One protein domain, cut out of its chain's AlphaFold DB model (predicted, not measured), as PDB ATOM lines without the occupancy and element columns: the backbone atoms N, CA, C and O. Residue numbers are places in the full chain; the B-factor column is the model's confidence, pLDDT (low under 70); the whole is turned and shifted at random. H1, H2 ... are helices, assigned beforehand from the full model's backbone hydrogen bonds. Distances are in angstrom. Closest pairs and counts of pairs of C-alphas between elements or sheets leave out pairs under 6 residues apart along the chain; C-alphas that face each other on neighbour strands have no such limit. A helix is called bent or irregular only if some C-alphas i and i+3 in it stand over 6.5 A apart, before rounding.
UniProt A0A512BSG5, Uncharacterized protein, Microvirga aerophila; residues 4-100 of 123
ATOM      1  N   PHE A   4      28.618 -39.977 -39.515       90.62
ATOM      2  CA  PHE A   4      29.045 -38.898 -38.628       90.62
ATOM      3  C   PHE A   4      28.571 -37.510 -39.085       90.62
ATOM      4  O   PHE A   4      28.149 -36.708 -38.257       90.62
ATOM      5  N   ASP A   5      28.609 -37.225 -40.390       93.00
ATOM      6  CA  ASP A   5      28.186 -35.923 -40.920       93.00
ATOM      7  C   ASP A   5      26.675 -35.731 -40.767       93.00
ATOM      8  O   ASP A   5      26.225 -34.644 -40.419       93.00
ATOM      9  N   ASN A   6      25.904 -36.806 -40.948       92.88
ATOM     10  CA  ASN A   6      24.447 -36.784 -40.837       92.88
ATOM     11  C   ASN A   6      23.948 -36.580 -39.396       92.88
ATOM     12  O   ASN A   6      22.832 -36.109 -39.199       92.88
ATOM     13  N   HIS A   7      24.755 -36.936 -38.392       92.75
ATOM     14  CA  HIS A   7      24.369 -36.886 -36.976       92.75
ATOM     15  C   HIS A   7      25.161 -35.864 -36.153       92.75
ATOM     16  O   HIS A   7      25.004 -35.796 -34.933       92.75
ATOM     17  N   ARG A   8      25.997 -35.046 -36.803       91.38
ATOM     18  CA  ARG A   8      26.883 -34.081 -36.138       91.38
ATOM     19  C   ARG A   8      26.130 -33.140 -35.192       91.38
ATOM     20  O   ARG A   8      26.601 -32.898 -34.084       91.38
ATOM     21  N   ASP A   9      24.955 -32.658 -35.585       88.75
ATOM     22  CA  ASP A   9      24.168 -31.737 -34.755       88.75
ATOM     23  C   ASP A   9      23.584 -32.424 -33.515       88.75
ATOM     24  O   ASP A   9      23.700 -31.897 -32.407       88.75
ATOM     25  N   THR A  10      23.053 -33.641 -33.663       88.88
ATOM     26  CA  THR A  10      22.573 -34.466 -32.540       88.88
ATOM     27  C   THR A  10      23.698 -34.799 -31.556       88.88
ATOM     28  O   THR A  10      23.450 -34.907 -30.360       88.88
ATOM     29  N   LEU A  11      24.941 -34.919 -32.031       88.38
ATOM     30  CA  LEU A  11      26.120 -35.162 -31.192       88.38
ATOM     31  C   LEU A  11      26.625 -33.903 -30.468       88.38
ATOM     32  O   LEU A  11      27.186 -34.005 -29.377       88.38
ATOM     33  N   ASN A  12      26.418 -32.712 -31.034       91.69
ATOM     34  CA  ASN A  12      26.889 -31.453 -30.447       91.69
ATOM     35  C   ASN A  12      25.983 -30.923 -29.324       91.69
ATOM     36  O   ASN A  12      26.468 -30.317 -28.368       91.69
ATOM     37  N   GLN A  13      24.675 -31.153 -29.414       88.81
ATOM     38  CA  GLN A  13      23.703 -30.720 -28.405       88.81
ATOM     39  C   GLN A  13      23.959 -31.263 -26.977       88.81
ATOM     40  O   GLN A  13      23.942 -30.456 -26.041       88.81
ATOM     41  N   PRO A  14      24.282 -32.557 -26.756       90.50
ATOM     42  CA  PRO A  14      24.592 -33.056 -25.417       90.50
ATOM     43  C   PRO A  14      25.857 -32.417 -24.841       90.50
ATOM     44  O   PRO A  14      25.921 -32.165 -23.640       90.50
ATOM     45  N   LEU A  15      26.849 -32.088 -25.679       91.44
ATOM     46  CA  LEU A  15      28.066 -31.408 -25.226       91.44
ATOM     47  C   LEU A  15      27.756 -30.027 -24.632       91.44
ATOM     48  O   LEU A  15      28.390 -29.628 -23.654       91.44
ATOM     49  N   GLN A  16      26.778 -29.301 -25.183       89.62
ATOM     50  CA  GLN A  16      26.298 -28.061 -24.570       89.62
ATOM     51  C   GLN A  16      25.525 -28.318 -23.274       89.62
ATOM     52  O   GLN A  16      25.795 -27.644 -22.281       89.62
ATOM     53  N   ALA A  17      24.610 -29.290 -23.265       90.38
ATOM     54  CA  ALA A  17      23.798 -29.610 -22.091       90.38
ATOM     55  C   ALA A  17      24.654 -30.020 -20.880       90.38
ATOM     56  O   ALA A  17      24.423 -29.551 -19.769       90.38
ATOM     57  N   VAL A  18      25.714 -30.808 -21.099       90.62
ATOM     58  CA  VAL A  18      26.681 -31.183 -20.052       90.62
ATOM     59  C   VAL A  18      27.394 -29.956 -19.482       90.62
ATOM     60  O   VAL A  18      27.561 -29.850 -18.268       90.62
ATOM     61  N   ARG A  19      27.793 -29.005 -20.338       93.06
ATOM     62  CA  ARG A  19      28.475 -27.771 -19.909       93.06
ATOM     63  C   ARG A  19      27.562 -26.854 -19.102       93.06
ATOM     64  O   ARG A  19      28.019 -26.261 -18.131       93.06
ATOM     65  N   SER A  20      26.296 -26.734 -19.493       94.38
ATOM     66  CA  SER A  20      25.312 -25.902 -18.793       94.38
ATOM     67  C   SER A  20      24.649 -26.607 -17.608       94.38
ATOM     68  O   SER A  20      23.964 -25.951 -16.828       94.38
ATOM     69  N   ARG A  21      24.838 -27.929 -17.475       88.38
ATOM     70  CA  ARG A  21      24.058 -28.810 -16.590       88.38
ATOM     71  C   ARG A  21      22.544 -28.701 -16.819       88.38
ATOM     72  O   ARG A  21      21.758 -28.890 -15.895       88.38
ATOM     73  N   GLY A  22      22.140 -28.383 -18.047       88.12
ATOM     74  CA  GLY A  22      20.741 -28.391 -18.462       88.12
ATOM     75  C   GLY A  22      20.246 -29.808 -18.754       88.12
ATOM     76  O   GLY A  22      21.032 -30.702 -19.066       88.12
ATOM     77  N   TYR A  23      18.930 -30.009 -18.685       82.94
ATOM     78  CA  TYR A  23      18.304 -31.240 -19.164       82.94
ATOM     79  C   TYR A  23      18.314 -31.276 -20.699       82.94
ATOM     80  O   TYR A  23      17.966 -30.290 -21.352       82.94
ATOM     81  N   TRP A  24      18.696 -32.416 -21.272       88.50
ATOM     82  CA  TRP A  24      18.612 -32.675 -22.705       88.50
ATOM     83  C   TRP A  24      18.433 -34.171 -22.958       88.50
ATOM     84  O   TRP A  24      19.094 -34.992 -22.324       88.50
ATOM     85  N   SER A  25      17.581 -34.508 -23.925       85.81
ATOM     86  CA  SER A  25      17.431 -35.855 -24.468       85.81
ATOM     87  C   SER A  25      17.262 -35.763 -25.984       85.81
ATOM     88  O   SER A  25      16.473 -34.953 -26.471       85.81
ATOM     89  N   ALA A  26      17.976 -36.608 -26.732       85.25
ATOM     90  CA  ALA A  26      17.771 -36.761 -28.175       85.25
ATOM     91  C   ALA A  26      16.415 -37.408 -28.510       85.25
ATOM     92  O   ALA A  26      15.949 -37.320 -29.646       85.25
ATOM     93  N   TYR A  27      15.808 -38.085 -27.533       81.06
ATOM     94  CA  TYR A  27      14.644 -38.936 -27.726       81.06
ATOM     95  C   TYR A  27      13.474 -38.426 -26.877       81.06
ATOM     96  O   TYR A  27      13.620 -38.295 -25.657       81.06
ATOM     97  N   PRO A  28      12.314 -38.124 -27.486       78.25
ATOM     98  CA  PRO A  28      11.150 -37.643 -26.750       78.25
ATOM     99  C   PRO A  28      10.661 -38.659 -25.712       78.25
ATOM    100  O   PRO A  28      10.266 -39.769 -26.052       78.25
ATOM    101  N   GLU A  29      10.606 -38.284 -24.441       73.88
ATOM    102  CA  GLU A  29      10.198 -39.218 -23.378       73.88
ATOM    103  C   GLU A  29       8.688 -39.517 -23.378       73.88
ATOM    104  O   GLU A  29       8.238 -40.507 -22.806       73.88
ATOM    105  N   ILE A  30       7.891 -38.683 -24.053       75.25
ATOM    106  CA  ILE A  30       6.429 -38.792 -24.063       75.25
ATOM    107  C   ILE A  30       5.994 -39.931 -25.003       75.25
ATOM    108  O   ILE A  30       6.207 -39.816 -26.215       75.25
ATOM    109  N   PRO A  31       5.297 -40.977 -24.510       69.38
ATOM    110  CA  PRO A  31       4.726 -42.033 -25.344       69.38
ATOM    111  C   PRO A  31       3.510 -41.519 -26.126       69.38
ATOM    112  O   PRO A  31       2.362 -41.810 -25.802       69.38
ATOM    113  N   SER A  32       3.758 -40.717 -27.160       75.44
ATOM    114  CA  SER A  32       2.721 -40.171 -28.032       75.44
ATOM    115  C   SER A  32       2.701 -40.901 -29.368       75.44
ATOM    116  O   SER A  32       3.711 -40.925 -30.075       75.44
ATOM    117  N   GLY A  33       1.528 -41.400 -29.769       74.94
ATOM    118  CA  GLY A  33       1.309 -41.926 -31.122       74.94
ATOM    119  C   GLY A  33       1.594 -40.894 -32.220       74.94
ATOM    120  O   GLY A  33       1.951 -41.263 -33.331       74.94
ATOM    121  N   LYS A  34       1.556 -39.592 -31.899       81.50
ATOM    122  CA  LYS A  34       1.967 -38.517 -32.814       81.50
ATOM    123  C   LYS A  34       3.477 -38.503 -33.087       81.50
ATOM    124  O   LYS A  34       3.893 -38.073 -34.155       81.50
ATOM    125  N   ILE A  35       4.287 -38.921 -32.115       79.75
ATOM    126  CA  ILE A  35       5.755 -38.926 -32.205       79.75
ATOM    127  C   ILE A  35       6.249 -40.272 -32.738       79.75
ATOM    128  O   ILE A  35       7.137 -40.314 -33.581       79.75
ATOM    129  N   TYR A  36       5.658 -41.363 -32.253       76.12
ATOM    130  CA  TYR A  36       6.143 -42.720 -32.501       76.12
ATOM    131  C   TYR A  36       5.299 -43.517 -33.508       76.12
ATOM    132  O   TYR A  36       5.736 -44.573 -33.953       76.12
ATOM    133  N   GLY A  37       4.128 -43.013 -33.905       80.00
ATOM    134  CA  GLY A  37       3.131 -43.726 -34.706       80.00
ATOM    135  C   GLY A  37       2.049 -44.372 -33.834       80.00
ATOM    136  O   GLY A  37       2.329 -44.891 -32.754       80.00
ATOM    137  N   GLU A  38       0.793 -44.348 -34.285       79.12
ATOM    138  CA  GLU A  38      -0.355 -44.839 -33.498       79.12
ATOM    139  C   GLU A  38      -0.285 -46.343 -33.194       79.12
ATOM    140  O   GLU A  38      -0.745 -46.796 -32.147       79.12
ATOM    141  N   THR A  39       0.353 -47.116 -34.072       75.50
ATOM    142  CA  THR A  39       0.538 -48.565 -33.921       75.50
ATOM    143  C   THR A  39       1.820 -48.939 -33.184       75.50
ATOM    144  O   THR A  39       2.041 -50.124 -32.946       75.50
ATOM    145  N   ALA A  40       2.654 -47.971 -32.784       70.12
ATOM    146  CA  ALA A  40       3.986 -48.229 -32.233       70.12
ATOM    147  C   ALA A  40       3.971 -49.172 -31.028       70.12
ATOM    148  O   ALA A  40       4.868 -49.992 -30.885       70.12
ATOM    149  N   LYS A  41       2.932 -49.092 -30.189       67.88
ATOM    150  CA  LYS A  41       2.767 -49.985 -29.037       67.88
ATOM    151  C   LYS A  41       2.484 -51.430 -29.467       67.88
ATOM    152  O   LYS A  41       3.169 -52.337 -29.021       67.88
ATOM    153  N   ALA A  42       1.519 -51.634 -30.366       64.44
ATOM    154  CA  ALA A  42       1.142 -52.966 -30.848       64.44
ATOM    155  C   ALA A  42       2.225 -53.603 -31.738       64.44
ATOM    156  O   ALA A  42       2.421 -54.813 -31.708       64.44
ATOM    157  N   ALA A  43       2.963 -52.789 -32.496       67.62
ATOM    158  CA  ALA A  43       4.108 -53.239 -33.284       67.62
ATOM    159  C   ALA A  43       5.292 -53.700 -32.414       67.62
ATOM    160  O   ALA A  43       6.186 -54.374 -32.923       67.62
ATOM    161  N   ASN A  44       5.304 -53.348 -31.122       77.62
ATOM    162  CA  ASN A  44       6.403 -53.661 -30.216       77.62
ATOM    163  C   ASN A  44       6.276 -55.041 -29.560       77.62
ATOM    164  O   ASN A  44       7.293 -55.577 -29.142       77.62
ATOM    165  N   GLU A  45       5.082 -55.640 -29.490       86.81
ATOM    166  CA  GLU A  45       4.878 -56.932 -28.806       86.81
ATOM    167  C   GLU A  45       5.792 -58.048 -29.352       86.81
ATOM    168  O   GLU A  45       6.535 -58.636 -28.567       86.81
ATOM    169  N   PRO A  46       5.913 -58.266 -30.682       89.88
ATOM    170  CA  PRO A  46       6.841 -59.275 -31.201       89.88
ATOM    171  C   PRO A  46       8.314 -58.965 -30.889       89.88
ATOM    172  O   PRO A  46       9.152 -59.866 -30.814       89.88
ATOM    173  N   LEU A  47       8.659 -57.682 -30.739       89.88
ATOM    174  CA  LEU A  47      10.004 -57.268 -30.353       89.88
ATOM    175  C   LEU A  47      10.250 -57.510 -28.860       89.88
ATOM    176  O   LEU A  47      11.350 -57.922 -28.498       89.88
ATOM    177  N   ILE A  48       9.245 -57.279 -28.016       93.44
ATOM    178  CA  ILE A  48       9.281 -57.549 -26.576       93.44
ATOM    179  C   ILE A  48       9.415 -59.049 -26.326       93.44
ATOM    180  O   ILE A  48      10.230 -59.439 -25.492       93.44
ATOM    181  N   ASP A  49       8.711 -59.890 -27.082       94.56
ATOM    182  CA  ASP A  49       8.848 -61.348 -26.998       94.56
ATOM    183  C   ASP A  49      10.275 -61.780 -27.345       94.56
ATOM    184  O   ASP A  49      10.949 -62.451 -26.561       94.56
ATOM    185  N   LYS A  50      10.798 -61.290 -28.474       96.00
ATOM    186  CA  LYS A  50      12.179 -61.562 -28.888       96.00
ATOM    187  C   LYS A  50      13.204 -61.056 -27.869       96.00
ATOM    188  O   LYS A  50      14.218 -61.711 -27.629       96.00
ATOM    189  N   ALA A  51      12.968 -59.884 -27.279       95.25
ATOM    190  CA  ALA A  51      13.816 -59.342 -26.225       95.25
ATOM    191  C   ALA A  51      13.744 -60.209 -24.963       95.25
ATOM    192  O   ALA A  51      14.782 -60.506 -24.382       95.25
ATOM    193  N   SER A  52      12.557 -60.672 -24.580       96.81
ATOM    194  CA  SER A  52      12.349 -61.562 -23.435       96.81
ATOM    195  C   SER A  52      13.114 -62.872 -23.604       96.81
ATOM    196  O   SER A  52      13.838 -63.271 -22.695       96.81
ATOM    197  N   GLU A  53      13.049 -63.493 -24.783       97.44
ATOM    198  CA  GLU A  53      13.825 -64.699 -25.102       97.44
ATOM    199  C   GLU A  53      15.336 -64.446 -25.047       97.44
ATOM    200  O   GLU A  53      16.079 -65.213 -24.431       97.44
ATOM    201  N   ALA A  54      15.807 -63.352 -25.652       96.94
ATOM    202  CA  ALA A  54      17.225 -63.008 -25.664       96.94
ATOM    203  C   ALA A  54      17.762 -62.725 -24.251       96.94
ATOM    204  O   ALA A  54      18.841 -63.197 -23.893       96.94
ATOM    205  N   PHE A  55      17.005 -61.989 -23.434       97.00
ATOM    206  CA  PHE A  55      17.370 -61.661 -22.058       97.00
ATOM    207  C   PHE A  55      17.337 -62.896 -21.157       97.00
ATOM    208  O   PHE A  55      18.262 -63.097 -20.372       97.00
ATOM    209  N   ALA A  56      16.337 -63.767 -21.320       95.44
ATOM    210  CA  ALA A  56      16.279 -65.045 -20.619       95.44
ATOM    211  C   ALA A  56      17.476 -65.938 -20.984       95.44
ATOM    212  O   ALA A  56      18.131 -66.478 -20.094       95.44
ATOM    213  N   SER A  57      17.816 -66.035 -22.274       96.25
ATOM    214  CA  SER A  57      18.979 -66.796 -22.747       96.25
ATOM    215  C   SER A  57      20.306 -66.229 -22.231       96.25
ATOM    216  O   SER A  57      21.201 -66.997 -21.886       96.25
ATOM    217  N   ALA A  58      20.426 -64.904 -22.137       95.62
ATOM    218  CA  ALA A  58      21.594 -64.226 -21.581       95.62
ATOM    219  C   ALA A  58      21.609 -64.183 -20.041       95.62
ATOM    220  O   ALA A  58      22.586 -63.723 -19.444       95.62
ATOM    221  N   GLY A  59      20.538 -64.635 -19.385       95.62
ATOM    222  CA  GLY A  59      20.442 -64.643 -17.934       95.62
ATOM    223  C   GLY A  59      20.401 -63.245 -17.322       95.62
ATOM    224  O   GLY A  59      21.049 -63.014 -16.308       95.62
ATOM    225  N   VAL A  60      19.699 -62.291 -17.929       94.88
ATOM    226  CA  VAL A  60      19.600 -60.903 -17.444       94.88
ATOM    227  C   VAL A  60      18.143 -60.477 -17.273       94.88
ATOM    228  O   VAL A  60      17.270 -60.894 -18.030       94.88
ATOM    229  N   ALA A  61      17.874 -59.634 -16.274       94.75
ATOM    230  CA  ALA A  61      16.545 -59.064 -16.067       94.75
ATOM    231  C   ALA A  61      16.193 -58.071 -17.187       94.75
ATOM    232  O   ALA A  61      17.041 -57.291 -17.625       94.75
ATOM    233  N   LEU A  62      14.936 -58.094 -17.635       95.50
ATOM    234  CA  LEU A  62      14.421 -57.222 -18.689       95.50
ATOM    235  C   LEU A  62      13.533 -56.127 -18.089       95.50
ATOM    236  O   LEU A  62      12.615 -56.409 -17.321       95.50
ATOM    237  N   SER A  63      13.763 -54.880 -18.496       94.06
ATOM    238  CA  SER A  63      12.829 -53.773 -18.287       94.06
ATOM    239  C   SER A  63      12.300 -53.299 -19.633       94.06
ATOM    240  O   SER A  63      13.077 -53.055 -20.556       94.06
ATOM    241  N   VAL A  64      10.983 -53.149 -19.743       92.25
ATOM    242  CA  VAL A  64      10.304 -52.767 -20.986       92.25
ATOM    243  C   VAL A  64       9.597 -51.437 -20.784       92.25
ATOM    244  O   VAL A  64       8.948 -51.227 -19.763       92.25
ATOM    245  N   ASP A  65       9.715 -50.543 -21.766       88.19
ATOM    246  CA  ASP A  65       8.942 -49.297 -21.835       88.19
ATOM    247  C   ASP A  65       9.003 -48.415 -20.564       88.19
ATOM    248  O   ASP A  65       8.012 -47.797 -20.167       88.19
ATOM    249  N   LEU A  66      10.189 -48.289 -19.956       85.06
ATOM    250  CA  LEU A  66      10.441 -47.362 -18.846       85.06
ATOM    251  C   LEU A  66      10.323 -45.895 -19.307       85.06
ATOM    252  O   LEU A  66      11.295 -45.287 -19.745       85.06
ATOM    253  N   LYS A  67       9.112 -45.333 -19.241       78.94
ATOM    254  CA  LYS A  67       8.784 -43.954 -19.675       78.94
ATOM    255  C   LYS A  67       8.259 -43.070 -18.536       78.94
ATOM    256  O   LYS A  67       7.780 -41.966 -18.768       78.94
ATOM    257  N   GLY A  68       8.285 -43.595 -17.311       80.38
ATOM    258  CA  GLY A  68       7.860 -42.910 -16.088       80.38
ATOM    259  C   GLY A  68       9.027 -42.692 -15.127       80.38
ATOM    260  O   GLY A  68      10.185 -42.744 -15.518       80.38
ATOM    261  N   GLY A  69       8.735 -42.499 -13.840       85.50
ATOM    262  CA  GLY A  69       9.758 -42.276 -12.803       85.50
ATOM    263  C   GLY A  69      10.539 -43.520 -12.354       85.50
ATOM    264  O   GLY A  69      11.158 -43.471 -11.294       85.50
ATOM    265  N   VAL A  70      10.470 -44.622 -13.109       86.44
ATOM    266  CA  VAL A  70      11.199 -45.869 -12.833       86.44
ATOM    267  C   VAL A  70      12.331 -45.995 -13.841       86.44
ATOM    268  O   VAL A  70      12.093 -45.977 -15.048       86.44
ATOM    269  N   PHE A  71      13.552 -46.135 -13.341       86.69
ATOM    270  CA  PHE A  71      14.765 -46.194 -14.150       86.69
ATOM    271  C   PHE A  71      15.416 -47.578 -14.069       86.69
ATOM    272  O   PHE A  71      15.321 -48.256 -13.052       86.69
ATOM    273  N   VAL A  72      16.126 -47.983 -15.127       90.25
ATOM    274  CA  VAL A  72      16.730 -49.329 -15.250       90.25
ATOM    275  C   VAL A  72      17.725 -49.674 -14.133       90.25
ATOM    276  O   VAL A  72      17.974 -50.836 -13.842       90.25
ATOM    277  N   ASN A  73      18.308 -48.662 -13.493       89.81
ATOM    278  CA  ASN A  73      19.251 -48.804 -12.386       89.81
ATOM    279  C   ASN A  73      18.574 -48.907 -11.008       89.81
ATOM    280  O   ASN A  73      19.273 -48.940  -9.994       89.81
ATOM    281  N   GLN A  74      17.243 -48.900 -10.948       90.69
ATOM    282  CA  GLN A  74      16.480 -49.034  -9.712       90.69
ATOM    283  C   GLN A  74      15.977 -50.470  -9.557       90.69
ATOM    284  O   GLN A  74      15.420 -51.041 -10.488       90.69
ATOM    285  N   SER A  75      16.147 -51.028  -8.359       92.81
ATOM    286  CA  SER A  75      15.609 -52.336  -7.973       92.81
ATOM    287  C   SER A  75      14.961 -52.250  -6.593       92.81
ATOM    288  O   SER A  75      15.574 -51.739  -5.650       92.81
ATOM    289  N   ALA A  76      13.743 -52.762  -6.459       93.94
ATOM    290  CA  ALA A  76      12.990 -52.821  -5.218       93.94
ATOM    291  C   ALA A  76      13.217 -54.148  -4.477       93.94
ATOM    292  O   ALA A  76      13.105 -55.245  -5.026       93.94
ATOM    293  N   ARG A  77      13.507 -54.054  -3.172       94.12
ATOM    294  CA  ARG A  77      13.637 -55.237  -2.313       94.12
ATOM    295  C   ARG A  77      12.298 -55.972  -2.227       94.12
ATOM    296  O   ARG A  77      11.253 -55.336  -2.156       94.12
ATOM    297  N   PHE A  78      12.366 -57.301  -2.133       93.19
ATOM    298  CA  PHE A  78      11.222 -58.219  -2.028       93.19
ATOM    299  C   PHE A  78      10.407 -58.418  -3.318       93.19
ATOM    300  O   PHE A  78       9.510 -59.257  -3.307       93.19
ATOM    301  N   SER A  79      10.735 -57.730  -4.418       95.12
ATOM    302  CA  SER A  79      10.157 -57.986  -5.747       95.12
ATOM    303  C   SER A  79      11.219 -58.286  -6.798       95.12
ATOM    304  O   SER A  79      11.080 -59.250  -7.547       95.12
ATOM    305  N   ASP A  80      12.288 -57.489  -6.828       96.12
ATOM    306  CA  ASP A  80      13.240 -57.504  -7.930       96.12
ATOM    307  C   ASP A  80      14.461 -58.324  -7.534       96.12
ATOM    308  O   ASP A  80      15.174 -58.014  -6.576       96.12
ATOM    309  N   TYR A  81      14.710 -59.386  -8.292       94.00
ATOM    310  CA  TYR A  81      15.941 -60.148  -8.183       94.00
ATOM    311  C   TYR A  81      17.086 -59.337  -8.790       94.00
ATOM    312  O   TYR A  81      17.133 -59.119 -10.002       94.00
ATOM    313  N   HIS A  82      18.005 -58.868  -7.943       94.44
ATOM    314  CA  HIS A  82      19.213 -58.207  -8.418       94.44
ATOM    315  C   HIS A  82      20.199 -59.269  -8.898       94.44
ATOM    316  O   HIS A  82      20.588 -60.149  -8.125       94.44
ATOM    317  N   ALA A  83      20.549 -59.186 -10.181       91.62
ATOM    318  CA  ALA A  83      21.246 -60.233 -10.918       91.62
ATOM    319  C   ALA A  83      20.544 -61.604 -10.872       91.62
ATOM    320  O   ALA A  83      19.476 -61.790 -10.285       91.62
ATOM    321  N   THR A  84      21.133 -62.577 -11.558       92.81
ATOM    322  CA  THR A  84      20.540 -63.905 -11.766       92.81
ATOM    323  C   THR A  84      21.433 -65.038 -11.275       92.81
ATOM    324  O   THR A  84      20.921 -66.089 -10.900       92.81
ATOM    325  N   GLY A  85      22.756 -64.850 -11.259       91.56
ATOM    326  CA  GLY A  85      23.706 -65.942 -11.047       91.56
ATOM    327  C   GLY A  85      23.891 -66.862 -12.258       91.56
ATOM    328  O   GLY A  85      24.533 -67.899 -12.128       91.56
ATOM    329  N   THR A  86      23.317 -66.533 -13.423       93.69
ATOM    330  CA  THR A  86      23.306 -67.419 -14.605       93.69
ATOM    331  C   THR A  86      24.202 -66.942 -15.745       93.69
ATOM    332  O   THR A  86      24.236 -67.563 -16.808       93.69
ATOM    333  N   ASN A  87      24.959 -65.865 -15.537       91.62
ATOM    334  CA  ASN A  87      25.898 -65.321 -16.509       91.62
ATOM    335  C   ASN A  87      27.209 -64.868 -15.836       91.62
ATOM    336  O   ASN A  87      27.408 -65.031 -14.635       91.62
ATOM    337  N   LEU A  88      28.127 -64.312 -16.629       90.19
ATOM    338  CA  LEU A  88      29.468 -63.939 -16.165       90.19
ATOM    339  C   LEU A  88      29.523 -62.644 -15.343       90.19
ATOM    340  O   LEU A  88      30.588 -62.326 -14.817       90.19
ATOM    341  N   THR A  89      28.436 -61.871 -15.253       90.81
ATOM    342  CA  THR A  89      28.483 -60.573 -14.563       90.81
ATOM    343  C   THR A  89      28.412 -60.724 -13.053       90.81
ATOM    344  O   THR A  89      29.105 -60.004 -12.339       90.81
ATOM    345  N   GLU A  90      27.608 -61.668 -12.562       83.69
ATOM    346  CA  GLU A  90      27.489 -61.943 -11.133       83.69
ATOM    347  C   GLU A  90      27.140 -63.414 -10.903       83.69
ATOM    348  O   GLU A  90      26.258 -63.964 -11.556       83.69
ATOM    349  N   ALA A  91      27.838 -64.048  -9.958       87.69
ATOM    350  CA  ALA A  91      27.714 -65.478  -9.678       87.69
ATOM    351  C   ALA A  91      26.497 -65.847  -8.809       87.69
ATOM    352  O   ALA A  91      26.234 -67.029  -8.594       87.69
ATOM    353  N   ALA A  92      25.762 -64.867  -8.279       91.56
ATOM    354  CA  ALA A  92      24.589 -65.099  -7.447       91.56
ATOM    355  C   ALA A  92      23.523 -64.020  -7.663       91.56
ATOM    356  O   ALA A  92      23.792 -62.954  -8.200       91.56
ATOM    357  N   CYS A  93      22.306 -64.319  -7.218       93.69
ATOM    358  CA  CYS A  93      21.197 -63.377  -7.171       93.69
ATOM    359  C   CYS A  93      21.025 -62.816  -5.748       93.69
ATOM    360  O   CYS A  93      20.994 -63.590  -4.781       93.69
ATOM    361  N   PHE A  94      20.846 -61.499  -5.613       92.00
ATOM    362  CA  PHE A  94      20.599 -60.811  -4.344       92.00
ATOM    363  C   PHE A  94      19.105 -60.449  -4.182       92.00
ATOM    364  O   PHE A  94      18.618 -59.493  -4.776       92.00
ATOM    365  N   THR A  95      18.305 -61.170  -3.391       92.44
ATOM    366  CA  THR A  95      18.593 -62.442  -2.706       92.44
ATOM    367  C   THR A  95      17.639 -63.531  -3.187       92.44
ATOM    368  O   THR A  95      16.427 -63.346  -3.115       92.44
ATOM    369  N   GLY A  96      18.176 -64.682  -3.598       90.56
ATOM    370  CA  GLY A  96      17.407 -65.912  -3.839       90.56
ATOM    371  C   GLY A  96      17.640 -66.986  -2.768       90.56
ATOM    372  O   GLY A  96      18.502 -66.841  -1.905       90.56
ATOM    373  N   ALA A  97      16.920 -68.110  -2.842       94.06
ATOM    374  CA  ALA A  97      17.118 -69.230  -1.909       94.06
ATOM    375  C   ALA A  97      18.563 -69.766  -1.940       94.06
ATOM    376  O   ALA A  97      19.174 -69.970  -0.892       94.06
ATOM    377  N   ALA A  98      19.147 -69.899  -3.136       92.31
ATOM    378  CA  ALA A  98      20.533 -70.336  -3.314       92.31
ATOM    379  C   ALA A  98      21.562 -69.397  -2.653       92.31
ATOM    380  O   ALA A  98      22.643 -69.840  -2.280       92.31
ATOM    381  N   PHE A  99      21.224 -68.119  -2.439       94.44
ATOM    382  CA  PHE A  99      22.107 -67.154  -1.776       94.44
ATOM    383  C   PHE A  99      22.361 -67.502  -0.295       94.44
ATOM    384  O   PHE A  99      23.404 -67.142   0.266       94.44
ATOM    385  N   VAL A 100      21.411 -68.206   0.337       96.12
ATOM    386  CA  VAL A 100      21.420 -68.514   1.777       96.12
ATOM    387  C   VAL A 100      21.455 -70.006   2.098       96.12
ATOM    388  O   VAL A 100      21.987 -70.369   3.142       96.12
TER     389      VAL A 100
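What this domain is: This is residues 4 to 100 of the 123 residues of an uncharacterized protein of Microvirga aerophila (UniProt A0A512BSG5). Picture a loose, open curve of chain with two long helices, H1 and H3, standing well away from each other and the small H2 at the turn between them. From the end of H3 a long looping stretch, residues 59 to 96, first folds back toward the space between H1 and H3 and then turns away to the small H4, far from H1. The printed part has 97 residues, with four named helices in the order H1, H2, H3, H4 and no named strand; the class is all helix, though under half of the residues, 42 of 97, are in named elements. The whole is loose, with a radius of gyration of the C-alphas of 18.2 A, and spans 51 by 37 by 28 A.

How they stand to each other: Begin with H1, residues 4 to 20, whose residues 4 to 9 stand free. Near residue 11 you will find a kink of 29 degrees; H1 is irregular, with C-alphas 6 and 9 lying 7.9 A apart. Beyond a long link of 12 residues comes H2, residues 33 to 36, and H1 and H2 are apart, with no C-alpha of the one within 8 A of the other. A tight link of 5 residues leads to H3, residues 42 to 58, which is apart from both H1 and H2. H3 is irregular, but only just: C-alphas 43 and 46 are 6.9 A apart. Last comes H4, residues 97 to 100, apart from H1, H2 and H3. In the backbones, 9 of 13 pairs of O i and N i+4 are within hydrogen-bond range in H1 and 11 of 13 in H3, while H2 and H4 are too short for such a pair.

Where its parts are: Find C-alpha 4 at (29.045, -38.898, -38.628); from there H1 runs 24.0 A to C-alpha 20. H2 covers 5.1 A from C-alpha 33 to C-alpha 36. Find C-alpha 42 at (1.142, -52.966, -30.848); from there H3 runs 25.1 A to C-alpha 58 at (21.594, -64.226, -21.581). H4 covers 5.7 A and ends with C-alpha 100 at (21.420, -68.514, 1.777).

The domain as a whole: The two C-alphas farthest apart are those of Asp 5 and Val 100, at 54.1 A. The printed part has no cut. The links from H1 to H2 and from H3 to H4 are long, and the second, residues 59 to 96, has C-alphas 5 to 23 A from the mean of all C-alphas. The mean pLDDT of the printed part of this model is 88.3; look for values under 70 at residue 31 and at residues 41 to 43, of which 42 and 43 belong to H3.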